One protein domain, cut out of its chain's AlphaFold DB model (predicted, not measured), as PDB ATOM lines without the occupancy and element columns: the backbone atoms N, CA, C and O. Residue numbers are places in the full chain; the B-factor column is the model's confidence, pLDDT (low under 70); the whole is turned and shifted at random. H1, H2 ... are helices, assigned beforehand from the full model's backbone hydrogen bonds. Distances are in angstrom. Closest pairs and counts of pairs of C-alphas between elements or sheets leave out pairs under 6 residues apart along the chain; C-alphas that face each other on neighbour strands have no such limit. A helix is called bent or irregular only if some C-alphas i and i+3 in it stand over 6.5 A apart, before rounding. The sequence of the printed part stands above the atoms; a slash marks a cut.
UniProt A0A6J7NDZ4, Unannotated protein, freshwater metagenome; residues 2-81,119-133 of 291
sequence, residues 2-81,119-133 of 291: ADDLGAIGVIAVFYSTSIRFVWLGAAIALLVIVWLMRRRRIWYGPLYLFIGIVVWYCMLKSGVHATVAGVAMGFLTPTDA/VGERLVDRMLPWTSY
ATOM      1  N   ALA A   2     -19.721  -4.437   6.992       71.88
ATOM      2  CA  ALA A   2     -20.979  -3.705   7.205       71.88
ATOM      3  C   ALA A   2     -22.219  -4.573   6.907       71.88
ATOM      4  O   ALA A   2     -23.196  -4.531   7.649       71.88
ATOM      5  N   ASP A   3     -22.141  -5.404   5.865       82.25
ATOM      6  CA  ASP A   3     -23.150  -6.412   5.529       82.25
ATOM      7  C   ASP A   3     -23.316  -7.468   6.634       82.25
ATOM      8  O   ASP A   3     -24.439  -7.765   7.032       82.25
ATOM      9  N   ASP A   4     -22.210  -7.982   7.174       83.81
ATOM     10  CA  ASP A   4     -22.206  -9.010   8.218       83.81
ATOM     11  C   ASP A   4     -22.760  -8.472   9.545       83.81
ATOM     12  O   ASP A   4     -23.580  -9.123  10.191       83.81
ATOM     13  N   LEU A   5     -22.367  -7.254   9.938       80.38
ATOM     14  CA  LEU A   5     -22.914  -6.572  11.115       80.38
ATOM     15  C   LEU A   5     -24.409  -6.285  10.951       80.38
ATOM     16  O   LEU A   5     -25.173  -6.472  11.898       80.38
ATOM     17  N   GLY A   6     -24.832  -5.876   9.751       81.44
ATOM     18  CA  GLY A   6     -26.243  -5.697   9.417       81.44
ATOM     19  C   GLY A   6     -27.031  -6.999   9.552       81.44
ATOM     20  O   GLY A   6     -28.060  -7.025  10.225       81.44
ATOM     21  N   ALA A   7     -26.519  -8.097   8.992       80.69
ATOM     22  CA  ALA A   7     -27.138  -9.416   9.098       80.69
ATOM     23  C   ALA A   7     -27.241  -9.892  10.558       80.69
ATOM     24  O   ALA A   7     -28.311 -10.325  10.985       80.69
ATOM     25  N   ILE A   8     -26.172  -9.750  11.352       80.75
ATOM     26  CA  ILE A   8     -26.183 -10.070  12.789       80.75
ATOM     27  C   ILE A   8     -27.223  -9.218  13.528       80.75
ATOM     28  O   ILE A   8     -27.945  -9.744  14.373       80.75
ATOM     29  N   GLY A   9     -27.337  -7.928  13.199       79.69
ATOM     30  CA  GLY A   9     -28.345  -7.036  13.772       79.69
ATOM     31  C   GLY A   9     -29.778  -7.481  13.464       79.69
ATOM     32  O   GLY A   9     -30.612  -7.536  14.365       79.69
ATOM     33  N   VAL A  10     -30.060  -7.870  12.219       81.31
ATOM     34  CA  VAL A  10     -31.371  -8.413  11.823       81.31
ATOM     35  C   VAL A  10     -31.666  -9.707  12.584       81.31
ATOM     36  O   VAL A  10     -32.732  -9.847  13.178       81.31
ATOM     37  N   ILE A  11     -30.710 -10.634  12.650       77.94
ATOM     38  CA  ILE A  11     -30.865 -11.904  13.378       77.94
ATOM     39  C   ILE A  11     -31.132 -11.661  14.866       77.94
ATOM     40  O   ILE A  11     -32.020 -12.281  15.447       77.94
ATOM     41  N   ALA A  12     -30.411 -10.724  15.480       75.25
ATOM     42  CA  ALA A  12     -30.583 -10.376  16.884       75.25
ATOM     43  C   ALA A  12     -32.017  -9.953  17.224       75.25
ATOM     44  O   ALA A  12     -32.531 -10.332  18.276       75.25
ATOM     45  N   VAL A  13     -32.648  -9.182  16.335       76.44
ATOM     46  CA  VAL A  13     -34.010  -8.675  16.517       76.44
ATOM     47  C   VAL A  13     -35.038  -9.765  16.211       76.44
ATOM     48  O   VAL A  13     -35.901 -10.047  17.042       76.44
ATOM     49  N   PHE A  14     -34.930 -10.408  15.047       78.69
ATOM     50  CA  PHE A  14     -35.977 -11.286  14.520       78.69
ATOM     51  C   PHE A  14     -35.932 -12.726  15.044       78.69
ATOM     52  O   PHE A  14     -36.968 -13.383  15.058       78.69
ATOM     53  N   TYR A  15     -34.777 -13.214  15.505       72.94
ATOM     54  CA  TYR A  15     -34.638 -14.560  16.077       72.94
ATOM     55  C   TYR A  15     -34.554 -14.545  17.614       72.94
ATOM     56  O   TYR A  15     -34.132 -15.524  18.232       72.94
ATOM     57  N   SER A  16     -34.935 -13.441  18.264       75.25
ATOM     58  CA  SER A  16     -35.015 -13.402  19.726       75.25
ATOM     59  C   SER A  16     -36.110 -14.353  20.231       75.25
ATOM     60  O   SER A  16     -37.260 -14.315  19.796       75.25
ATOM     61  N   THR A  17     -35.734 -15.254  21.139       70.88
ATOM     62  CA  THR A  17     -36.678 -16.160  21.815       70.88
ATOM     63  C   THR A  17     -37.224 -15.490  23.079       70.88
ATOM     64  O   THR A  17     -36.815 -14.379  23.405       70.88
ATOM     65  N   SER A  18     -38.155 -16.140  23.790       79.06
ATOM     66  CA  SER A  18     -38.808 -15.635  25.013       79.06
ATOM     67  C   SER A  18     -37.876 -14.790  25.899       79.06
ATOM     68  O   SER A  18     -37.017 -15.333  26.603       79.06
ATOM     69  N   ILE A  19     -38.047 -13.463  25.849       82.75
ATOM     70  CA  ILE A  19     -37.091 -12.525  26.437       82.75
ATOM     71  C   ILE A  19     -37.225 -12.534  27.956       82.75
ATOM     72  O   ILE A  19     -38.261 -12.177  28.519       82.75
ATOM     73  N   ARG A  20     -36.143 -12.892  28.649       89.56
ATOM     74  CA  ARG A  20     -36.060 -12.759  30.107       89.56
ATOM     75  C   ARG A  20     -35.499 -11.386  30.462       89.56
ATOM     76  O   ARG A  20     -34.283 -11.194  30.496       89.56
ATOM     77  N   PHE A  21     -36.394 -10.453  30.784       90.25
ATOM     78  CA  PHE A  21     -36.058  -9.052  31.071       90.25
ATOM     79  C   PHE A  21     -35.017  -8.858  32.179       90.25
ATOM     80  O   PHE A  21     -34.225  -7.927  32.095       90.25
ATOM     81  N   VAL A  22     -34.958  -9.744  33.178       94.44
ATOM     82  CA  VAL A  22     -33.957  -9.667  34.261       94.44
ATOM     83  C   VAL A  22     -32.533  -9.800  33.713       94.44
ATOM     84  O   VAL A  22     -31.669  -8.976  34.004       94.44
ATOM     85  N   TRP A  23     -32.294 -10.810  32.873       93.31
ATOM     86  CA  TRP A  23     -30.981 -11.052  32.272       93.31
ATOM     87  C   TRP A  23     -30.633  -9.999  31.223       93.31
ATOM     88  O   TRP A  23     -29.480  -9.581  31.130       93.31
ATOM     89  N   LEU A  24     -31.632  -9.522  30.476       91.44
ATOM     90  CA  LEU A  24     -31.448  -8.423  29.531       91.44
ATOM     91  C   LEU A  24     -31.067  -7.120  30.251       91.44
ATOM     92  O   LEU A  24     -30.117  -6.451  29.854       91.44
ATOM     93  N   GLY A  25     -31.760  -6.791  31.343       93.69
ATOM     94  CA  GLY A  25     -31.453  -5.634  32.181       93.69
ATOM     95  C   GLY A  25     -30.051  -5.714  32.781       93.69
ATOM     96  O   GLY A  25     -29.324  -4.725  32.753       93.69
ATOM     97  N   ALA A  26     -29.628  -6.900  33.232       94.81
ATOM     98  CA  ALA A  26     -28.262  -7.131  33.702       94.81
ATOM     99  C   ALA A  26     -27.216  -6.908  32.593       94.81
ATOM    100  O   ALA A  26     -26.214  -6.232  32.826       94.81
ATOM    101  N   ALA A  27     -27.463  -7.406  31.375       94.12
ATOM    102  CA  ALA A  27     -26.578  -7.177  30.232       94.12
ATOM    103  C   ALA A  27     -26.456  -5.679  29.900       94.12
ATOM    104  O   ALA A  27     -25.348  -5.172  29.735       94.12
ATOM    105  N   ILE A  28     -27.580  -4.954  29.861       94.31
ATOM    106  CA  ILE A  28     -27.603  -3.505  29.613       94.31
ATOM    107  C   ILE A  28     -26.858  -2.753  30.722       94.31
ATOM    108  O   ILE A  28     -26.040  -1.887  30.422       94.31
ATOM    109  N   ALA A  29     -27.081  -3.098  31.992       95.69
ATOM    110  CA  ALA A  29     -26.389  -2.473  33.116       95.69
ATOM    111  C   ALA A  29     -24.863  -2.650  33.025       95.69
ATOM    112  O   ALA A  29     -24.115  -1.696  33.231       95.69
ATOM    113  N   LEU A  30     -24.396  -3.842  32.645       94.88
ATOM    114  CA  LEU A  30     -22.974  -4.108  32.418       94.88
ATOM    115  C   LEU A  30     -22.414  -3.316  31.230       94.88
ATOM    116  O   LEU A  30     -21.331  -2.748  31.344       94.88
ATOM    117  N   LEU A  31     -23.154  -3.202  30.123       93.94
ATOM    118  CA  LEU A  31     -22.753  -2.358  28.991       93.94
ATOM    119  C   LEU A  31     -22.660  -0.874  29.390       93.94
ATOM    120  O   LEU A  31     -21.727  -0.184  28.980       93.94
ATOM    121  N   VAL A  32     -23.568  -0.388  30.242       94.38
ATOM    122  CA  VAL A  32     -23.508   0.972  30.805       94.38
ATOM    123  C   VAL A  32     -22.284   1.148  31.709       94.38
ATOM    124  O   VAL A  32     -21.631   2.189  31.645       94.38
ATOM    125  N   ILE A  33     -21.922   0.136  32.506       92.88
ATOM    126  CA  ILE A  33     -20.685   0.148  33.303       92.88
ATOM    127  C   ILE A  33     -19.459   0.257  32.391       92.88
ATOM    128  O   ILE A  33     -18.602   1.103  32.634       92.88
ATOM    129  N   VAL A  34     -19.392  -0.531  31.313       90.69
ATOM    130  CA  VAL A  34     -18.297  -0.459  30.328       90.69
ATOM    131  C   VAL A  34     -18.231   0.926  29.685       90.69
ATOM    132  O   VAL A  34     -17.159   1.524  29.603       90.69
ATOM    133  N   TRP A  35     -19.374   1.481  29.282       90.75
ATOM    134  CA  TRP A  35     -19.447   2.837  28.739       90.75
ATOM    135  C   TRP A  35     -18.946   3.892  29.740       90.75
ATOM    136  O   TRP A  35     -18.187   4.794  29.373       90.75
ATOM    137  N   LEU A  36     -19.302   3.760  31.022       90.88
ATOM    138  CA  LEU A  36     -18.835   4.658  32.076       90.88
ATOM    139  C   LEU A  36     -17.328   4.510  32.324       90.88
ATOM    140  O   LEU A  36     -16.631   5.517  32.454       90.88
ATOM    141  N   MET A  37     -16.808   3.281  32.340       88.75
ATOM    142  CA  MET A  37     -15.372   3.004  32.445       88.75
ATOM    143  C   MET A  37     -14.590   3.627  31.288       88.75
ATOM    144  O   MET A  37     -13.569   4.278  31.525       88.75
ATOM    145  N   ARG A  38     -15.100   3.498  30.053       86.44
ATOM    146  CA  ARG A  38     -14.538   4.156  28.867       86.44
ATOM    147  C   ARG A  38     -14.497   5.668  29.063       86.44
ATOM    148  O   ARG A  38     -13.449   6.277  28.862       86.44
ATOM    149  N   ARG A  39     -15.600   6.274  29.519       84.25
ATOM    150  CA  ARG A  39     -15.679   7.724  29.779       84.25
ATOM    151  C   ARG A  39     -14.711   8.184  30.874       84.25
ATOM    152  O   ARG A  39     -14.214   9.304  30.815       84.25
ATOM    153  N   ARG A  40     -14.417   7.327  31.856       85.62
ATOM    154  CA  ARG A  40     -13.429   7.565  32.925       85.62
ATOM    155  C   ARG A  40     -11.988   7.205  32.527       85.62
ATOM    156  O   ARG A  40     -11.115   7.257  33.385       85.62
ATOM    157  N   ARG A  41     -11.734   6.862  31.257       78.12
ATOM    158  CA  ARG A  41     -10.421   6.451  30.717       78.12
ATOM    159  C   ARG A  41      -9.772   5.276  31.463       78.12
ATOM    160  O   ARG A  41      -8.554   5.187  31.566       78.12
ATOM    161  N   ILE A  42     -10.580   4.340  31.964       80.12
ATOM    162  CA  ILE A  42     -10.073   3.095  32.553       80.12
ATOM    163  C   ILE A  42      -9.797   2.123  31.406       80.12
ATOM    164  O   ILE A  42     -10.735   1.625  30.784       80.12
ATOM    165  N   TRP A  43      -8.522   1.885  31.098       71.88
ATOM    166  CA  TRP A  43      -8.065   1.145  29.909       71.88
ATOM    167  C   TRP A  43      -7.455  -0.223  30.247       71.88
ATOM    168  O   TRP A  43      -6.480  -0.669  29.647       71.88
ATOM    169  N   TYR A  44      -8.026  -0.908  31.236       80.00
ATOM    170  CA  TYR A  44      -7.550  -2.222  31.651       80.00
ATOM    171  C   TYR A  44      -8.212  -3.334  30.823       80.00
ATOM    172  O   TYR A  44      -9.300  -3.804  31.155       80.00
ATOM    173  N   GLY A  45      -7.555  -3.751  29.736       78.56
ATOM    174  CA  GLY A  45      -8.065  -4.745  28.776       78.56
ATOM    175  C   GLY A  45      -8.675  -6.018  29.393       78.56
ATOM    176  O   GLY A  45      -9.792  -6.375  29.012       78.56
ATOM    177  N   PRO A  46      -8.036  -6.675  30.385       84.06
ATOM    178  CA  PRO A  46      -8.597  -7.878  31.006       84.06
ATOM    179  C   PRO A  46      -9.963  -7.662  31.672       84.06
ATOM    180  O   PRO A  46     -10.794  -8.565  31.668       84.06
ATOM    181  N   LEU A  47     -10.234  -6.464  32.201       86.75
ATOM    182  CA  LEU A  47     -11.535  -6.150  32.799       86.75
ATOM    183  C   LEU A  47     -12.629  -6.004  31.734       86.75
ATOM    184  O   LEU A  47     -13.740  -6.478  31.955       86.75
ATOM    185  N   TYR A  48     -12.324  -5.428  30.564       85.56
ATOM    186  CA  TYR A  48     -13.270  -5.410  29.439       85.56
ATOM    187  C   TYR A  48     -13.567  -6.830  28.957       85.56
ATOM    188  O   TYR A  48     -14.726  -7.150  28.712       85.56
ATOM    189  N   LEU A  49     -12.554  -7.700  28.883       86.62
ATOM    190  CA  LEU A  49     -12.751  -9.104  28.518       86.62
ATOM    191  C   LEU A  49     -13.648  -9.828  29.533       86.62
ATOM    192  O   LEU A  49     -14.608 -10.488  29.139       86.62
ATOM    193  N   PHE A  50     -13.375  -9.666  30.831       91.25
ATOM    194  CA  PHE A  50     -14.181 -10.262  31.894       91.25
ATOM    195  C   PHE A  50     -15.638  -9.797  31.822       91.25
ATOM    196  O   PHE A  50     -16.544 -10.626  31.771       91.25
ATOM    197  N   ILE A  51     -15.876  -8.482  31.744       92.12
ATOM    198  CA  ILE A  51     -17.237  -7.949  31.622       92.12
ATOM    199  C   ILE A  51     -17.892  -8.445  30.329       92.12
ATOM    200  O   ILE A  51     -19.054  -8.838  30.358       92.12
ATOM    201  N   GLY A  52     -17.153  -8.509  29.219       92.00
ATOM    202  CA  GLY A  52     -17.643  -9.044  27.949       92.00
ATOM    203  C   GLY A  52     -18.136 -10.489  28.055       92.00
ATOM    204  O   GLY A  52     -19.211 -10.799  27.544       92.00
ATOM    205  N   ILE A  53     -17.419 -11.356  28.779       94.19
ATOM    206  CA  ILE A  53     -17.848 -12.740  29.052       94.19
ATOM    207  C   ILE A  53     -19.148 -12.760  29.871       94.19
ATOM    208  O   ILE A  53     -20.059 -13.538  29.578       94.19
ATOM    209  N   VAL A  54     -19.274 -11.883  30.871       95.50
ATOM    210  CA  VAL A  54     -20.495 -11.792  31.690       95.50
ATOM    211  C   VAL A  54     -21.675 -11.252  30.871       95.50
ATOM    212  O   VAL A  54     -22.777 -11.790  30.968       95.50
ATOM    213  N   VAL A  55     -21.461 -10.239  30.022       95.00
ATOM    214  CA  VAL A  55     -22.480  -9.715  29.092       95.00
ATOM    215  C   VAL A  55     -22.924 -10.806  28.122       95.00
ATOM    216  O   VAL A  55     -24.125 -10.998  27.939       95.00
ATOM    217  N   TRP A  56     -21.982 -11.560  27.549       94.81
ATOM    218  CA  TRP A  56     -22.267 -12.697  26.674       94.81
ATOM    219  C   TRP A  56     -23.156 -13.739  27.365       94.81
ATOM    220  O   TRP A  56     -24.179 -14.143  26.809       94.81
ATOM    221  N   TYR A  57     -22.835 -14.102  28.610       94.69
ATOM    222  CA  TYR A  57     -23.648 -15.023  29.405       94.69
ATOM    223  C   TYR A  57     -25.050 -14.468  29.701       94.69
ATOM    224  O   TYR A  57     -26.048 -15.182  29.567       94.69
ATOM    225  N   CYS A  58     -25.151 -13.188  30.074       94.06
ATOM    226  CA  CYS A  58     -26.437 -12.540  30.332       94.06
ATOM    227  C   CYS A  58     -27.302 -12.493  29.066       94.06
ATOM    228  O   CYS A  58     -28.491 -12.799  29.133       94.06
ATOM    229  N   MET A  59     -26.715 -12.190  27.905       91.38
ATOM    230  CA  MET A  59     -27.426 -12.228  26.626       91.38
ATOM    231  C   MET A  59     -27.928 -13.635  26.307       91.38
ATOM    232  O   MET A  59     -29.123 -13.796  26.063       91.38
ATOM    233  N   LEU A  60     -27.079 -14.658  26.458       90.00
ATOM    234  CA  LEU A  60     -27.465 -16.059  26.278       90.00
ATOM    235  C   LEU A  60     -28.660 -16.458  27.163       90.00
ATOM    236  O   LEU A  60     -29.581 -17.128  26.702       90.00
ATOM    237  N   LYS A  61     -28.684 -16.033  28.436       91.50
ATOM    238  CA  LYS A  61     -29.804 -16.305  29.357       91.50
ATOM    239  C   LYS A  61     -31.035 -15.433  29.117       91.50
ATOM    240  O   LYS A  61     -32.133 -15.816  29.526       91.50
ATOM    241  N   SER A  62     -30.868 -14.284  28.471       89.75
ATOM    242  CA  SER A  62     -31.963 -13.372  28.142       89.75
ATOM    243  C   SER A  62     -32.817 -13.835  26.963       89.75
ATOM    244  O   SER A  62     -33.924 -13.333  26.825       89.75
ATOM    245  N   GLY A  63     -32.333 -14.778  26.143       81.94
ATOM    246  CA  GLY A  63     -32.991 -15.198  24.897       81.94
ATOM    247  C   GLY A  63     -32.577 -14.377  23.667       81.94
ATOM    248  O   GLY A  63     -32.986 -14.701  22.552       81.94
ATOM    249  N   VAL A  64     -31.743 -13.346  23.858       85.38
ATOM    250  CA  VAL A  64     -31.068 -12.595  22.788       85.38
ATOM    251  C   VAL A  64     -29.827 -13.360  22.314       85.38
ATOM    252  O   VAL A  64     -29.174 -14.066  23.082       85.38
ATOM    253  N   HIS A  65     -29.474 -13.199  21.039       83.06
ATOM    254  CA  HIS A  65     -28.283 -13.818  20.463       83.06
ATOM    255  C   HIS A  65     -27.006 -13.359  21.171       83.06
ATOM    256  O   HIS A  65     -26.697 -12.171  21.237       83.06
ATOM    257  N   ALA A  66     -26.215 -14.321  21.644       87.50
ATOM    258  CA  ALA A  66     -24.992 -14.039  22.386       87.50
ATOM    259  C   ALA A  66     -23.906 -13.352  21.530       87.50
ATOM    260  O   ALA A  66     -23.031 -12.675  22.063       87.50
ATOM    261  N   THR A  67     -23.974 -13.455  20.198       87.38
ATOM    262  CA  THR A  67     -23.069 -12.756  19.266       87.38
ATOM    263  C   THR A  67     -23.199 -11.235  19.324       87.38
ATOM    264  O   THR A  67     -22.219 -10.526  19.093       87.38
ATOM    265  N   VAL A  68     -24.370 -10.724  19.718       85.62
ATOM    266  CA  VAL A  68     -24.616  -9.286  19.901       85.62
ATOM    267  C   VAL A  68     -23.732  -8.714  21.006       85.62
ATOM    268  O   VAL A  68     -23.306  -7.566  20.905       85.62
ATOM    269  N   ALA A  69     -23.385  -9.516  22.020       89.88
ATOM    270  CA  ALA A  69     -22.503  -9.090  23.102       89.88
ATOM    271  C   ALA A  69     -21.124  -8.696  22.570       89.88
ATOM    272  O   ALA A  69     -20.598  -7.652  22.942       89.88
ATOM    273  N   GLY A  70     -20.561  -9.505  21.665       88.75
ATOM    274  CA  GLY A  70     -19.262  -9.231  21.049       88.75
ATOM    275  C   GLY A  70     -19.284  -7.947  20.223       88.75
ATOM    276  O   GLY A  70     -18.396  -7.110  20.368       88.75
ATOM    277  N   VAL A  71     -20.339  -7.749  19.426       88.38
ATOM    278  CA  VAL A  71     -20.530  -6.523  18.635       88.38
ATOM    279  C   VAL A  71     -20.664  -5.297  19.544       88.38
ATOM    280  O   VAL A  71     -19.959  -4.308  19.350       88.38
ATOM    281  N   ALA A  72     -21.511  -5.367  20.576       89.44
ATOM    282  CA  ALA A  72     -21.709  -4.279  21.532       89.44
ATOM    283  C   ALA A  72     -20.414  -3.927  22.284       89.44
ATOM    284  O   ALA A  72     -20.064  -2.754  22.400       89.44
ATOM    285  N   MET A  73     -19.665  -4.935  22.740       89.12
ATOM    286  CA  MET A  73     -18.356  -4.740  23.369       89.12
ATOM    287  C   MET A  73     -17.337  -4.130  22.400       89.12
ATOM    288  O   MET A  73     -16.576  -3.253  22.804       89.12
ATOM    289  N   GLY A  74     -17.351  -4.526  21.124       85.81
ATOM    290  CA  GLY A  74     -16.511  -3.941  20.079       85.81
ATOM    291  C   GLY A  74     -16.755  -2.439  19.911       85.81
ATOM    292  O   GLY A  74     -15.813  -1.656  19.991       85.81
ATOM    293  N   PHE A  75     -18.018  -2.012  19.801       85.75
ATOM    294  CA  PHE A  75     -18.379  -0.585  19.729       85.75
ATOM    295  C   PHE A  75     -18.035   0.206  21.003       85.75
ATOM    296  O   PHE A  75     -17.784   1.414  20.954       85.75
ATOM    297  N   LEU A  76     -18.037  -0.463  22.157       84.31
ATOM    298  CA  LEU A  76     -17.679   0.139  23.440       84.31
ATOM    299  C   LEU A  76     -16.175   0.110  23.732       84.31
ATOM    300  O   LEU A  76     -15.743   0.752  24.691       84.31
ATOM    301  N   THR A  77     -15.376  -0.585  22.923       78.94
ATOM    302  CA  THR A  77     -13.922  -0.611  23.084       78.94
ATOM    303  C   THR A  77     -13.347   0.773  22.751       78.94
ATOM    304  O   THR A  77     -13.750   1.379  21.755       78.94
ATOM    305  N   PRO A  78     -12.445   1.333  23.581       71.25
ATOM    306  CA  PRO A  78     -11.869   2.651  23.328       71.25
ATOM    307  C   PRO A  78     -11.060   2.687  22.024       71.25
ATOM    308  O   PRO A  78     -10.091   1.947  21.877       71.25
ATOM    309  N   THR A  79     -11.432   3.580  21.108       68.56
ATOM    310  CA  THR A  79     -10.759   3.792  19.813       68.56
ATOM    311  C   THR A  79      -9.860   5.029  19.788       68.56
ATOM    312  O   THR A  79      -9.223   5.296  18.779       68.56
ATOM    313  N   ASP A  80      -9.807   5.790  20.882       61.75
ATOM    314  CA  ASP A  80      -9.048   7.039  20.943       61.75
ATOM    315  C   ASP A  80      -7.579   6.769  21.315       61.75
ATOM    316  O   ASP A  80      -7.293   6.023  22.260       61.75
ATOM    317  N   ALA A  81      -6.643   7.392  20.590       59.34
ATOM    318  CA  ALA A  81      -5.227   7.425  20.958       59.34
ATOM    319  C   ALA A  81      -5.028   8.243  22.245       59.34
ATOM    320  O   ALA A  81      -5.707   9.249  22.467       59.34
ATOM    321  N   VAL A 119      -5.648   2.024  22.346       71.50
ATOM    322  CA  VAL A 119      -5.818   0.743  23.067       71.50
ATOM    323  C   VAL A 119      -6.669  -0.244  22.274       71.50
ATOM    324  O   VAL A 119      -6.381  -1.439  22.298       71.50
ATOM    325  N   GLY A 120      -7.697   0.243  21.574       73.06
ATOM    326  CA  GLY A 120      -8.536  -0.579  20.709       73.06
ATOM    327  C   GLY A 120      -7.745  -1.244  19.587       73.06
ATOM    328  O   GLY A 120      -7.920  -2.437  19.369       73.06
ATOM    329  N   GLU A 121      -6.822  -0.521  18.953       78.00
ATOM    330  CA  GLU A 121      -5.959  -1.065  17.900       78.00
ATOM    331  C   GLU A 121      -5.007  -2.126  18.465       78.00
ATOM    332  O   GLU A 121      -4.995  -3.256  17.986       78.00
ATOM    333  N   ARG A 122      -4.367  -1.854  19.612       77.88
ATOM    334  CA  ARG A 122      -3.535  -2.854  20.312       77.88
ATOM    335  C   ARG A 122      -4.304  -4.123  20.691       77.88
ATOM    336  O   ARG A 122      -3.744  -5.220  20.674       77.88
ATOM    337  N   LEU A 123      -5.573  -3.992  21.084       78.12
ATOM    338  CA  LEU A 123      -6.419  -5.142  21.402       78.12
ATOM    339  C   LEU A 123      -6.762  -5.936  20.137       78.12
ATOM    340  O   LEU A 123      -6.676  -7.163  20.163       78.12
ATOM    341  N   VAL A 124      -7.108  -5.251  19.044       83.69
ATOM    342  CA  VAL A 124      -7.387  -5.874  17.745       83.69
ATOM    343  C   VAL A 124      -6.161  -6.631  17.244       83.69
ATOM    344  O   VAL A 124      -6.284  -7.822  16.969       83.69
ATOM    345  N   ASP A 125      -4.981  -6.015  17.239       84.62
ATOM    346  CA  ASP A 125      -3.737  -6.652  16.790       84.62
ATOM    347  C   ASP A 125      -3.380  -7.881  17.625       84.62
ATOM    348  O   ASP A 125      -2.881  -8.883  17.111       84.62
ATOM    349  N   ARG A 126      -3.696  -7.857  18.923       86.44
ATOM    350  CA  ARG A 126      -3.499  -9.012  19.804       86.44
ATOM    351  C   ARG A 126      -4.511 -10.124  19.544       86.44
ATOM    352  O   ARG A 126      -4.173 -11.296  19.700       86.44
ATOM    353  N   MET A 127      -5.748  -9.780  19.189       86.00
ATOM    354  CA  MET A 127      -6.825 -10.741  18.937       86.00
ATOM    355  C   MET A 127      -6.809 -11.298  17.512       86.00
ATOM    356  O   MET A 127      -7.305 -12.406  17.300       86.00
ATOM    357  N   LEU A 128      -6.252 -10.568  16.544       89.69
ATOM    358  CA  LEU A 128      -6.298 -10.922  15.129       89.69
ATOM    359  C   LEU A 128      -5.614 -12.271  14.839       89.69
ATOM    360  O   LEU A 128      -6.262 -13.104  14.207       89.69
ATOM    361  N   PRO A 129      -4.403 -12.582  15.349       93.62
ATOM    362  CA  PRO A 129      -3.787 -13.891  15.131       93.62
ATOM    363  C   PRO A 129      -4.626 -15.032  15.715       93.62
ATOM    364  O   PRO A 129      -4.856 -16.040  15.051       93.62
ATOM    365  N   TRP A 130      -5.154 -14.865  16.929       93.50
ATOM    366  CA  TRP A 130      -6.020 -15.867  17.556       93.50
ATOM    367  C   TRP A 130      -7.312 -16.068  16.766       93.50
ATOM    368  O   TRP A 130      -7.746 -17.197  16.545       93.50
ATOM    369  N   THR A 131      -7.914 -14.981  16.298       91.62
ATOM    370  CA  THR A 131      -9.168 -15.048  15.551       91.62
ATOM    371  C   THR A 131      -8.956 -15.700  14.187       91.62
ATOM    372  O   THR A 131      -9.678 -16.631  13.841       91.62
ATOM    373  N   SER A 132      -7.933 -15.273  13.448       91.31
ATOM    374  CA  SER A 132      -7.657 -15.726  12.083       91.31
ATOM    375  C   SER A 132      -7.060 -17.132  12.011       91.31
ATOM    376  O   SER A 132      -7.417 -17.881  11.106       91.31
ATOM    377  N   TYR A 133      -6.187 -17.518  12.949       94.19
ATOM    378  CA  TYR A 133      -5.491 -18.813  12.902       94.19
ATOM    379  C   TYR A 133      -6.108 -19.894  13.790       94.19
ATOM    380  O   TYR A 133      -5.847 -21.073  13.562       94.19
TER     381      TYR A 133
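AT A GLANCE: This is residues 2 to 81 and 119 to 133 of the 291 residues of the protein "Unannotated protein" of freshwater metagenome (UniProt A0A6J7NDZ4). H2 and H3 lie side by side as a long hairpin, and shorter H4 packs on both in an up-and-down bundle, each helix running against the one before. H1 packs on H4, while residues 125 to 133 of H5 stick out. The printed part has 95 residues with five named helices, H1 to H5, and no named strand: all helix. It is compact, radius of gyration of the C-alphas 13.9 A, spanning 40 by 29 by 20 A.

IN THESE COORDINATES: H1, residues 2 to 14, begins at C-alpha 2 (-20.979, -3.705, 7.205). H2 is residues 21 to 39, 26.4 A; H3 45 to 62, 25.4 A; H4 67 to 76. H5, residues 119 to 133, 22.0 A, ends at C-alpha 133 (-5.491, -18.813, 12.902); it is only just irregular, C-alphas 126 and 129 being 6.8 A apart.

HOW THE PARTS SIT: H4, the hub, touches H1, H2 and H3; its closest C-alphas to H3 are Ala 69 and Trp 56, 5.1 A. H2 and H3 touch at a shallow tilt of 20 degrees, opposite ways, closest C-alphas Trp 23 and Ser 62, 4.8 A. H5 touches no helix. Every O i to N i+4 pair is within hydrogen-bond range in H1 to H4, 9 of 11 in H5.

THE WHOLE: Residues 82 to 118 are not printed; C-alphas 81 and 119 are 7.0 A apart. No link printed whole is long. Residues 79 to 81 have pLDDT under 70.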